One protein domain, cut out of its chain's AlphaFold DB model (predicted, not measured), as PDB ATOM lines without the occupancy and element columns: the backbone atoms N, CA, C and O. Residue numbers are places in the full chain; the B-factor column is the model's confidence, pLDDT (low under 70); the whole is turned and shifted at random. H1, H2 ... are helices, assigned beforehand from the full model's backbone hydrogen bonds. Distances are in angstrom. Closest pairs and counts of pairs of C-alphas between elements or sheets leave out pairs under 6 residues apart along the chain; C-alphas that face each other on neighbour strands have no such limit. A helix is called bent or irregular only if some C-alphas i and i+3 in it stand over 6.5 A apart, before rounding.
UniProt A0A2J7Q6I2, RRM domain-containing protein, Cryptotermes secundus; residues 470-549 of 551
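Overview. This is residues 470 to 549 of the 551 residues of the protein "RRM domain-containing protein" of Cryptotermes secundus (UniProt A0A2J7Q6I2). One long straight helix, H3, makes the length of the domain, with a small compact head at its N-terminal end, where the short helices H1 and H2 pack on its first part. The rest of H3, residues 524 to 548, sticks out from this head as a bare arm, together with residue 549. The printed part has 80 residues with three named helices, in the order H1, H2, H3, and no named strand, and the class is all helix. The whole is extended, with a radius of gyration of the C-alphas of 20.1 A, and the C-alphas span 69 by 19 by 18 A.

Along the chain. H1 is residues 470 to 478, 12.6 A from first to last C-alpha, and C-alpha 470 stands at (357.725, 377.350, 412.635). H2 is residues 482 to 498, 24.9 A long, and begins at C-alpha 482 at (354.347, 387.351, 394.831). H2 is irregular: C-alphas 483 and 486 are 7.5 A apart, against about 5 A in a regular helix, and its line is a rough one. H3 is residues 506 to 548, 62.6 A long, from C-alpha 506 at (360.241, 365.537, 403.496) to C-alpha 548 at (347.663, 406.732, 358.042).

Arrangement. H1 and H2 touch and form a helical hairpin; their closest C-alphas, those of Lys 478 and Thr 484, are 5.4 A apart. They run opposite ways at a steep tilt of 41 degrees. H1 and H3 only just touch, with 3 pairs of C-alphas within 8 A, and H3 does so with residues 508 to 515 alone. The closest C-alphas of these two are those of Ser 476 and Met 512, 5.6 A apart, and the helices run the same way at a shallow tilt of 16 degrees. H2 and H3 also form a helical hairpin and only just touch, with 3 pairs of C-alphas within 8 A, through residues 489 to 492 of H2 and 509 to 516 of H3 alone. Their closest C-alphas, those of Val 489 and Thr 516, are 7.3 A apart, and they run opposite ways at a steep tilt of 41 degrees. The helix packing is mostly crossed, but only just, with 1 of the 3 touching pairs at a shallow tilt. In H1 and H3 every O i to N i+4 pair is within hydrogen-bond range; in H2 it is 11 of 13.

Size, cuts and confidence. The two C-alphas farthest apart, those of Arg 504 and Leu 549, are 69.4 A apart. Residues 524 to 549, of which 524 to 548 belong to H3, stand free; the other 54 residues span 30 by 19 by 16 A. The link from H1 to H2 is tight, with 3 residues, and that from H2 to H3 is short, with 7. The printed part has no cut. Its mean pLDDT is 92.6, and no printed residue is under 70.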
ATOM      1  N   HIS A 470     358.305 375.997 412.657       90.81
ATOM      2  CA  HIS A 470     357.725 377.350 412.635       90.81
ATOM      3  C   HIS A 470     358.085 378.090 411.341       90.81
ATOM      4  O   HIS A 470     357.204 378.477 410.574       90.81
ATOM      5  N   GLU A 471     359.384 378.222 411.054       92.19
ATOM      6  CA  GLU A 471     359.847 378.919 409.853       92.19
ATOM      7  C   GLU A 471     359.389 378.215 408.573       92.19
ATOM      8  O   GLU A 471     359.095 378.884 407.586       92.19
ATOM      9  N   ALA A 472     359.259 376.886 408.575       92.31
ATOM     10  CA  ALA A 472     358.733 376.133 407.440       92.31
ATOM     11  C   ALA A 472     357.264 376.479 407.134       92.31
ATOM     12  O   ALA A 472     356.904 376.611 405.961       92.31
ATOM     13  N   VAL A 473     356.427 376.696 408.156       93.56
ATOM     14  CA  VAL A 473     355.058 377.213 407.976       93.56
ATOM     15  C   VAL A 473     355.100 378.644 407.432       93.56
ATOM     16  O   VAL A 473     354.507 378.914 406.389       93.56
ATOM     17  N   THR A 474     355.874 379.538 408.052       93.62
ATOM     18  CA  THR A 474     355.973 380.942 407.618       93.62
ATOM     19  C   THR A 474     356.520 381.083 406.186       93.62
ATOM     20  O   THR A 474     356.077 381.943 405.424       93.62
ATOM     21  N   ILE A 475     357.470 380.239 405.775       94.19
ATOM     22  CA  ILE A 475     357.987 380.186 404.400       94.19
ATOM     23  C   ILE A 475     356.947 379.591 403.438       94.19
ATOM     24  O   ILE A 475     356.773 380.125 402.344       94.19
ATOM     25  N   SER A 476     356.179 378.576 403.854       92.50
ATOM     26  CA  SER A 476     355.062 378.027 403.063       92.50
ATOM     27  C   SER A 476     353.967 379.060 402.760       92.50
ATOM     28  O   SER A 476     353.286 378.952 401.740       92.50
ATOM     29  N   GLU A 477     353.792 380.071 403.613       93.00
ATOM     30  CA  GLU A 477     352.917 381.220 403.349       93.00
ATOM     31  C   GLU A 477     353.589 382.253 402.435       93.00
ATOM     32  O   GLU A 477     353.002 382.654 401.431       93.00
ATOM     33  N   LYS A 478     354.854 382.612 402.699       91.94
ATOM     34  CA  LYS A 478     355.636 383.553 401.869       91.94
ATOM     35  C   LYS A 478     355.874 383.068 400.424       91.94
ATOM     36  O   LYS A 478     356.142 383.892 399.555       91.94
ATOM     37  N   ILE A 479     355.745 381.767 400.144       94.25
ATOM     38  CA  ILE A 479     355.753 381.186 398.784       94.25
ATOM     39  C   ILE A 479     354.433 381.443 398.029       94.25
ATOM     40  O   ILE A 479     354.396 381.367 396.802       94.25
ATOM     41  N   LYS A 480     353.332 381.763 398.718       90.25
ATOM     42  CA  LYS A 480     352.034 382.046 398.078       90.25
ATOM     43  C   LYS A 480     351.889 383.503 397.636       90.25
ATOM     44  O   LYS A 480     351.085 383.757 396.750       90.25
ATOM     45  N   ALA A 481     352.659 384.425 398.220       90.50
ATOM     46  CA  ALA A 481     352.611 385.856 397.922       90.50
ATOM     47  C   ALA A 481     353.781 386.308 397.029       90.50
ATOM     48  O   ALA A 481     354.948 386.049 397.325       90.50
ATOM     49  N   ASP A 482     353.455 387.007 395.946       87.88
ATOM     50  CA  ASP A 482     354.347 387.351 394.831       87.88
ATOM     51  C   ASP A 482     355.544 388.214 395.270       87.88
ATOM     52  O   ASP A 482     356.687 387.922 394.917       87.88
ATOM     53  N   GLU A 483     355.314 389.216 396.126       90.12
ATOM     54  CA  GLU A 483     356.360 390.115 396.645       90.12
ATOM     55  C   GLU A 483     357.438 389.386 397.467       90.12
ATOM     56  O   GLU A 483     358.607 389.787 397.495       90.12
ATOM     57  N   THR A 484     357.056 388.308 398.159       91.31
ATOM     58  CA  THR A 484     357.959 387.509 399.000       91.31
ATOM     59  C   THR A 484     358.476 386.252 398.311       91.31
ATOM     60  O   THR A 484     359.471 385.693 398.780       91.31
ATOM     61  N   PHE A 485     357.865 385.836 397.197       92.75
ATOM     62  CA  PHE A 485     358.105 384.563 396.515       92.75
ATOM     63  C   PHE A 485     359.593 384.277 396.281       92.75
ATOM     64  O   PHE A 485     360.114 383.283 396.781       92.75
ATOM     65  N   SER A 486     360.305 385.183 395.601       91.44
ATOM     66  CA  SER A 486     361.734 385.022 395.282       91.44
ATOM     67  C   SER A 486     362.602 384.815 396.537       91.44
ATOM     68  O   SER A 486     363.402 383.880 396.608       91.44
ATOM     69  N   LYS A 487     362.374 385.618 397.586       90.62
ATOM     70  CA  LYS A 487     363.100 385.512 398.864       90.62
ATOM     71  C   LYS A 487     362.771 384.208 399.602       90.62
ATOM     72  O   LYS A 487     363.659 383.603 400.194       90.62
ATOM     73  N   ALA A 488     361.514 383.770 399.561       92.69
ATOM     74  CA  ALA A 488     361.062 382.548 400.223       92.69
ATOM     75  C   ALA A 488     361.585 381.281 399.525       92.69
ATOM     76  O   ALA A 488     362.066 380.365 400.190       92.69
ATOM     77  N   VAL A 489     361.575 381.260 398.188       93.19
ATOM     78  CA  VAL A 489     362.162 380.178 397.384       93.19
ATOM     79  C   VAL A 489     363.669 380.075 397.623       93.19
ATOM     80  O   VAL A 489     364.161 378.964 397.804       93.19
ATOM     81  N   GLN A 490     364.390 381.198 397.723       92.31
ATOM     82  CA  GLN A 490     365.823 381.179 398.037       92.31
ATOM     83  C   GLN A 490     366.121 380.529 399.402       92.31
ATOM     84  O   GLN A 490     367.090 379.781 399.518       92.31
ATOM     85  N   VAL A 491     365.276 380.744 400.418       91.88
ATOM     86  CA  VAL A 491     365.405 380.065 401.723       91.88
ATOM     87  C   VAL A 491     365.173 378.555 401.595       91.88
ATOM     88  O   VAL A 491     365.962 377.779 402.134       91.88
ATOM     89  N   VAL A 492     364.160 378.114 400.835       92.56
ATOM     90  CA  VAL A 492     363.927 376.675 400.587       92.56
ATOM     91  C   VAL A 492     365.088 376.034 399.827       92.56
ATOM     92  O   VAL A 492     365.485 374.923 400.175       92.56
ATOM     93  N   ILE A 493     365.664 376.724 398.835       92.88
ATOM     94  CA  ILE A 493     366.869 376.266 398.127       92.88
ATOM     95  C   ILE A 493     368.006 376.051 399.128       92.88
ATOM     96  O   ILE A 493     368.534 374.945 399.205       92.88
ATOM     97  N   THR A 494     368.322 377.037 399.972       91.31
ATOM     98  CA  THR A 494     369.441 376.894 400.914       91.31
ATOM     99  C   THR A 494     369.186 375.852 402.011       91.31
ATOM    100  O   THR A 494     370.132 375.207 402.454       91.31
ATOM    101  N   TRP A 495     367.938 375.602 402.423       92.56
ATOM    102  CA  TRP A 495     367.605 374.458 403.289       92.56
ATOM    103  C   TRP A 495     367.846 373.101 402.606       92.56
ATOM    104  O   TRP A 495     368.339 372.164 403.238       92.56
ATOM    105  N   LEU A 496     367.530 372.984 401.313       92.19
ATOM    106  CA  LEU A 496     367.804 371.773 400.533       92.19
ATOM    107  C   LEU A 496     369.316 371.569 400.335       92.19
ATOM    108  O   LEU A 496     369.808 370.468 400.569       92.19
ATOM    109  N   GLU A 497     370.060 372.627 399.998       93.12
ATOM    110  CA  GLU A 497     371.528 372.616 399.858       93.12
ATOM    111  C   GLU A 497     372.249 372.262 401.169       93.12
ATOM    112  O   GLU A 497     373.267 371.572 401.153       93.12
ATOM    113  N   ARG A 498     371.711 372.696 402.317       88.62
ATOM    114  CA  ARG A 498     372.221 372.359 403.661       88.62
ATOM    115  C   ARG A 498     371.936 370.922 404.097       88.62
ATOM    116  O   ARG A 498     372.554 370.457 405.052       88.62
ATOM    117  N   GLY A 499     371.003 370.229 403.443       90.38
ATOM    118  CA  GLY A 499     370.519 368.923 403.892       90.38
ATOM    119  C   GLY A 499     369.539 368.986 405.072       90.38
ATOM    120  O   GLY A 499     369.335 367.972 405.737       90.38
ATOM    121  N   ASP A 500     368.893 370.134 405.318       89.75
ATOM    122  CA  ASP A 500     367.860 370.283 406.361       89.75
ATOM    123  C   ASP A 500     366.603 369.416 406.065       89.75
ATOM    124  O   ASP A 500     365.792 369.121 406.952       89.75
ATOM    125  N   CYS A 501     366.443 368.963 404.815       90.44
ATOM    126  CA  CYS A 501     365.413 368.012 404.398       90.44
ATOM    127  C   CYS A 501     365.785 366.560 404.760       90.44
ATOM    128  O   CYS A 501     366.584 365.900 404.095       90.44
ATOM    129  N   SER A 502     365.117 366.024 405.781       90.75
ATOM    130  CA  SER A 502     365.232 364.645 406.266       90.75
ATOM    131  C   SER A 502     363.975 363.816 405.963       90.75
ATOM    132  O   SER A 502     362.915 364.345 405.629       90.75
ATOM    133  N   LYS A 503     364.029 362.498 406.203       92.88
ATOM    134  CA  LYS A 503     362.856 361.603 406.089       92.88
ATOM    135  C   LYS A 503     361.655 361.994 406.975       92.88
ATOM    136  O   LYS A 503     360.568 361.483 406.740       92.88
ATOM    137  N   ARG A 504     361.830 362.858 407.989       89.88
ATOM    138  CA  ARG A 504     360.750 363.288 408.904       89.88
ATOM    139  C   ARG A 504     359.982 364.521 408.416       89.88
ATOM    140  O   ARG A 504     358.789 364.615 408.665       89.88
ATOM    141  N   ASN A 505     360.650 365.433 407.710       89.50
ATOM    142  CA  ASN A 505     360.103 366.700 407.198       89.50
ATOM    143  C   ASN A 505     360.004 366.743 405.656       89.50
ATOM    144  O   ASN A 505     359.558 367.743 405.097       89.50
ATOM    145  N   ALA A 506     360.343 365.652 404.956       93.06
ATOM    146  CA  ALA A 506     360.241 365.537 403.496       93.06
ATOM    147  C   ALA A 506     358.855 365.916 402.933       93.06
ATOM    148  O   ALA A 506     358.784 366.559 401.890       93.06
ATOM    149  N   ASN A 507     357.760 365.592 403.633       94.50
ATOM    150  CA  ASN A 507     356.402 365.977 403.221       94.50
ATOM    151  C   ASN A 507     356.195 367.504 403.243       94.50
ATOM    152  O   ASN A 507     355.544 368.051 402.351       94.50
ATOM    153  N   THR A 508     356.787 368.204 404.215       93.75
ATOM    154  CA  THR A 508     356.770 369.671 404.312       93.75
ATOM    155  C   THR A 508     357.537 370.291 403.143       93.75
ATOM    156  O   THR A 508     357.007 371.152 402.444       93.75
ATOM    157  N   PHE A 509     358.744 369.789 402.854       94.88
ATOM    158  CA  PHE A 509     359.533 370.226 401.695       94.88
ATOM    159  C   PHE A 509     358.830 369.947 400.365       94.88
ATOM    160  O   PHE A 509     358.766 370.832 399.516       94.88
ATOM    161  N   TYR A 510     358.239 368.764 400.195       95.38
ATOM    162  CA  TYR A 510     357.439 368.422 399.018       95.38
ATOM    163  C   TYR A 510     356.258 369.386 398.831       95.38
ATOM    164  O   TYR A 510     356.032 369.871 397.725       95.38
ATOM    165  N   THR A 511     355.561 369.738 399.916       95.25
ATOM    166  CA  THR A 511     354.444 370.697 399.895       95.25
ATOM    167  C   THR A 511     354.912 372.108 399.519       95.25
ATOM    168  O   THR A 511     354.288 372.755 398.676       95.25
ATOM    169  N   MET A 512     356.048 372.573 400.059       94.88
ATOM    170  CA  MET A 512     356.661 373.844 399.648       94.88
ATOM    171  C   MET A 512     357.041 373.832 398.160       94.88
ATOM    172  O   MET A 512     356.693 374.759 397.433       94.88
ATOM    173  N   ILE A 513     357.677 372.761 397.673       95.38
ATOM    174  CA  ILE A 513     358.071 372.606 396.263       95.38
ATOM    175  C   ILE A 513     356.843 372.548 395.337       95.38
ATOM    176  O   ILE A 513     356.867 373.149 394.260       95.38
ATOM    177  N   GLN A 514     355.752 371.886 395.740       95.69
ATOM    178  CA  GLN A 514     354.484 371.911 395.001       95.69
ATOM    179  C   GLN A 514     353.875 373.318 394.957       95.69
ATOM    180  O   GLN A 514     353.475 373.767 393.882       95.69
ATOM    181  N   SER A 515     353.854 374.039 396.083       94.25
ATOM    182  CA  SER A 515     353.373 375.426 396.139       94.25
ATOM    183  C   SER A 515     354.190 376.335 395.212       94.25
ATOM    184  O   SER A 515     353.614 377.093 394.433       94.25
ATOM    185  N   THR A 516     355.519 376.191 395.211       95.56
ATOM    186  CA  THR A 516     356.427 376.894 394.291       95.56
ATOM    187  C   THR A 516     356.127 376.568 392.827       95.56
ATOM    188  O   THR A 516     356.017 377.476 392.009       95.56
ATOM    189  N   ASN A 517     355.927 375.293 392.479       94.50
ATOM    190  CA  ASN A 517     355.582 374.890 391.110       94.50
ATOM    191  C   ASN A 517     354.215 375.432 390.657       94.50
ATOM    192  O   ASN A 517     354.063 375.803 389.493       94.50
ATOM    193  N   SER A 518     353.232 375.500 391.558       94.38
ATOM    194  CA  SER A 518     351.927 376.111 391.281       94.38
ATOM    195  C   SER A 518     352.069 377.610 390.987       94.38
ATOM    196  O   SER A 518     351.577 378.097 389.969       94.38
ATOM    197  N   HIS A 519     352.843 378.320 391.816       91.81
ATOM    198  CA  HIS A 519     353.148 379.742 391.640       91.81
ATOM    199  C   HIS A 519     353.865 380.009 390.301       91.81
ATOM    200  O   HIS A 519     353.436 380.868 389.534       91.81
ATOM    201  N   VAL A 520     354.894 379.221 389.956       93.00
ATOM    202  CA  VAL A 520     355.606 379.331 388.666       93.00
ATOM    203  C   VAL A 520     354.673 379.091 387.474       93.00
ATOM    204  O   VAL A 520     354.741 379.824 386.492       93.00
ATOM    205  N   ARG A 521     353.770 378.102 387.546       94.69
ATOM    206  CA  ARG A 521     352.793 377.842 386.470       94.69
ATOM    207  C   ARG A 521     351.836 379.013 386.257       94.69
ATOM    208  O   ARG A 521     351.551 379.331 385.106       94.69
ATOM    209  N   ARG A 522     351.382 379.669 387.333       93.12
ATOM    210  CA  ARG A 522     350.578 380.898 387.237       93.12
ATOM    211  C   ARG A 522     351.364 382.021 386.557       93.12
ATOM    212  O   ARG A 522     350.894 382.535 385.549       93.12
ATOM    213  N   LEU A 523     352.572 382.332 387.038       89.62
ATOM    214  CA  LEU A 523     353.408 383.400 386.467       89.62
ATOM    215  C   LEU A 523     353.746 383.166 384.984       89.62
ATOM    216  O   LEU A 523     353.820 384.119 384.214       89.62
ATOM    217  N   LEU A 524     353.921 381.912 384.551       93.69
ATOM    218  CA  LEU A 524     354.104 381.576 383.133       93.69
ATOM    219  C   LEU A 524     352.831 381.807 382.299       93.69
ATOM    220  O   LEU A 524     352.936 382.232 381.149       93.69
ATOM    221  N   GLY A 525     351.646 381.561 382.866       96.00
ATOM    222  CA  GLY A 525     350.362 381.877 382.232       96.00
ATOM    223  C   GLY A 525     350.116 383.384 382.119       96.00
ATOM    224  O   GLY A 525     349.792 383.869 381.040       96.00
ATOM    225  N   GLU A 526     350.350 384.129 383.199       92.88
ATOM    226  CA  GLU A 526     350.265 385.597 383.224       92.88
ATOM    227  C   GLU A 526     351.267 386.228 382.245       92.88
ATOM    228  O   GLU A 526     350.900 387.095 381.456       92.88
ATOM    229  N   LYS A 527     352.515 385.733 382.202       94.00
ATOM    230  CA  LYS A 527     353.509 386.144 381.199       94.00
ATOM    231  C   LYS A 527     352.982 385.953 379.775       94.00
ATOM    232  O   LYS A 527     353.093 386.874 378.973       94.00
ATOM    233  N   ALA A 528     352.408 384.789 379.464       96.44
ATOM    234  CA  ALA A 528     351.871 384.509 378.134       96.44
ATOM    235  C   ALA A 528     350.700 385.443 377.769       96.44
ATOM    236  O   ALA A 528     350.618 385.891 376.628       96.44
ATOM    237  N   GLN A 529     349.842 385.794 378.735       96.56
ATOM    238  CA  GLN A 529     348.769 386.779 378.544       96.56
ATOM    239  C   GLN A 529     349.331 388.174 378.236       96.56
ATOM    240  O   GLN A 529     348.938 388.776 377.237       96.56
ATOM    241  N   TYR A 530     350.302 388.662 379.016       94.31
ATOM    242  CA  TYR A 530     350.950 389.952 378.751       94.31
ATOM    243  C   TYR A 530     351.733 389.971 377.427       94.31
ATOM    244  O   TYR A 530     351.767 391.000 376.752       94.31
ATOM    245  N   GLU A 531     352.346 388.855 377.018       95.94
ATOM    246  CA  GLU A 531     353.006 388.736 375.709       95.94
ATOM    247  C   GLU A 531     351.992 388.773 374.550       95.94
ATOM    248  O   GLU A 531     352.245 389.452 373.551       95.94
ATOM    249  N   GLU A 532     350.822 388.141 374.696       96.88
ATOM    250  CA  GLU A 532     349.740 388.227 373.708       96.88
ATOM    251  C   GLU A 532     349.147 389.647 373.639       96.88
ATOM    252  O   GLU A 532     348.973 390.193 372.550       96.88
ATOM    253  N   GLU A 533     348.893 390.297 374.778       95.25
ATOM    254  CA  GLU A 533     348.407 391.684 374.828       95.25
ATOM    255  C   GLU A 533     349.398 392.672 374.204       95.25
ATOM    256  O   GLU A 533     349.001 393.523 373.403       95.25
ATOM    257  N   LEU A 534     350.696 392.519 374.491       94.56
ATOM    258  CA  LEU A 534     351.770 393.285 373.857       94.56
ATOM    259  C   LEU A 534     351.786 393.073 372.335       94.56
ATOM    260  O   LEU A 534     351.993 394.031 371.582       94.56
ATOM    261  N   GLN A 535     351.564 391.842 371.864       96.06
ATOM    262  CA  GLN A 535     351.483 391.546 370.436       96.06
ATOM    263  C   GLN A 535     350.242 392.185 369.794       96.06
ATOM    264  O   GLN A 535     350.397 392.921 368.818       96.06
ATOM    265  N   ARG A 536     349.044 392.020 370.374       95.88
ATOM    266  CA  ARG A 536     347.813 392.673 369.885       95.88
ATOM    267  C   ARG A 536     347.959 394.200 369.851       95.88
ATOM    268  O   ARG A 536     347.534 394.837 368.889       95.88
ATOM    269  N   ALA A 537     348.609 394.802 370.851       93.31
ATOM    270  CA  ALA A 537     348.885 396.239 370.889       93.31
ATOM    271  C   ALA A 537     349.856 396.689 369.778       93.31
ATOM    272  O   ALA A 537     349.617 397.709 369.125       93.31
ATOM    273  N   ARG A 538     350.920 395.917 369.513       94.44
ATOM    274  CA  ARG A 538     351.856 396.158 368.397       94.44
ATOM    275  C   ARG A 538     351.170 396.038 367.037       94.44
ATOM    276  O   ARG A 538     351.394 396.881 366.171       94.44
ATOM    277  N   GLU A 539     350.327 395.027 366.852       95.31
ATOM    278  CA  GLU A 539     349.567 394.814 365.616       95.31
ATOM    279  C   GLU A 539     348.537 395.929 365.387       95.31
ATOM    280  O   GLU A 539     348.475 396.482 364.289       95.31
ATOM    281  N   LEU A 540     347.821 396.357 366.433       95.44
ATOM    282  CA  LEU A 540     346.909 397.504 366.382       95.44
ATOM    283  C   LEU A 540     347.642 398.813 366.042       95.44
ATOM    284  O   LEU A 540     347.160 399.593 365.220       95.44
ATOM    285  N   MET A 541     348.811 399.061 366.642       90.31
ATOM    286  CA  MET A 541     349.626 400.246 366.347       90.31
ATOM    287  C   MET A 541     350.159 400.221 364.908       90.31
ATOM    288  O   MET A 541     350.067 401.229 364.205       90.31
ATOM    289  N   LYS A 542     350.648 399.065 364.441       94.00
ATOM    290  CA  LYS A 542     351.083 398.856 363.054       94.00
ATOM    291  C   LYS A 542     349.934 399.087 362.070       94.00
ATOM    292  O   LYS A 542     350.117 399.821 361.106       94.00
ATOM    293  N   GLY A 543     348.749 398.536 362.342       92.56
ATOM    294  CA  GLY A 543     347.551 398.727 361.521       92.56
ATOM    295  C   GLY A 543     347.111 400.193 361.443       92.56
ATOM    296  O   GLY A 543     346.856 400.693 360.351       92.56
ATOM    297  N   ARG A 544     347.111 400.920 362.571       91.81
ATOM    298  CA  ARG A 544     346.847 402.373 362.593       91.81
ATOM    299  C   ARG A 544     347.865 403.157 361.761       91.81
ATOM    300  O   ARG A 544     347.469 404.004 360.970       91.81
ATOM    301  N   MET A 545     349.155 402.854 361.904       87.12
ATOM    302  CA  MET A 545     350.224 403.512 361.144       87.12
ATOM    303  C   MET A 545     350.131 403.223 359.638       87.12
ATOM    304  O   MET A 545     350.314 404.131 358.835       87.12
ATOM    305  N   GLN A 546     349.796 401.990 359.246       89.69
ATOM    306  CA  GLN A 546     349.549 401.642 357.843       89.69
ATOM    307  C   GLN A 546     348.293 402.331 357.292       89.69
ATOM    308  O   GLN A 546     348.321 402.787 356.158       89.69
ATOM    309  N   GLY A 547     347.231 402.478 358.093       85.62
ATOM    310  CA  GLY A 547     346.040 403.241 357.709       85.62
ATOM    311  C   GLY A 547     346.324 404.725 357.452       85.62
ATOM    312  O   GLY A 547     345.792 405.281 356.499       85.62
ATOM    313  N   ILE A 548     347.209 405.342 358.245       86.75
ATOM    314  CA  ILE A 548     347.663 406.732 358.042       86.75
ATOM    315  C   ILE A 548     348.540 406.869 356.785       86.75
ATOM    316  O   ILE A 548     348.503 407.906 356.141       86.75
ATOM    317  N   LEU A 549     349.300 405.836 356.401       76.75
ATOM    318  CA  LEU A 549     350.134 405.846 355.186       76.75
ATOM    319  C   LEU A 549     349.357 405.633 353.869       76.75
ATOM    320  O   LEU A 549     349.969 405.639 352.802       76.75
TER     321      LEU A 549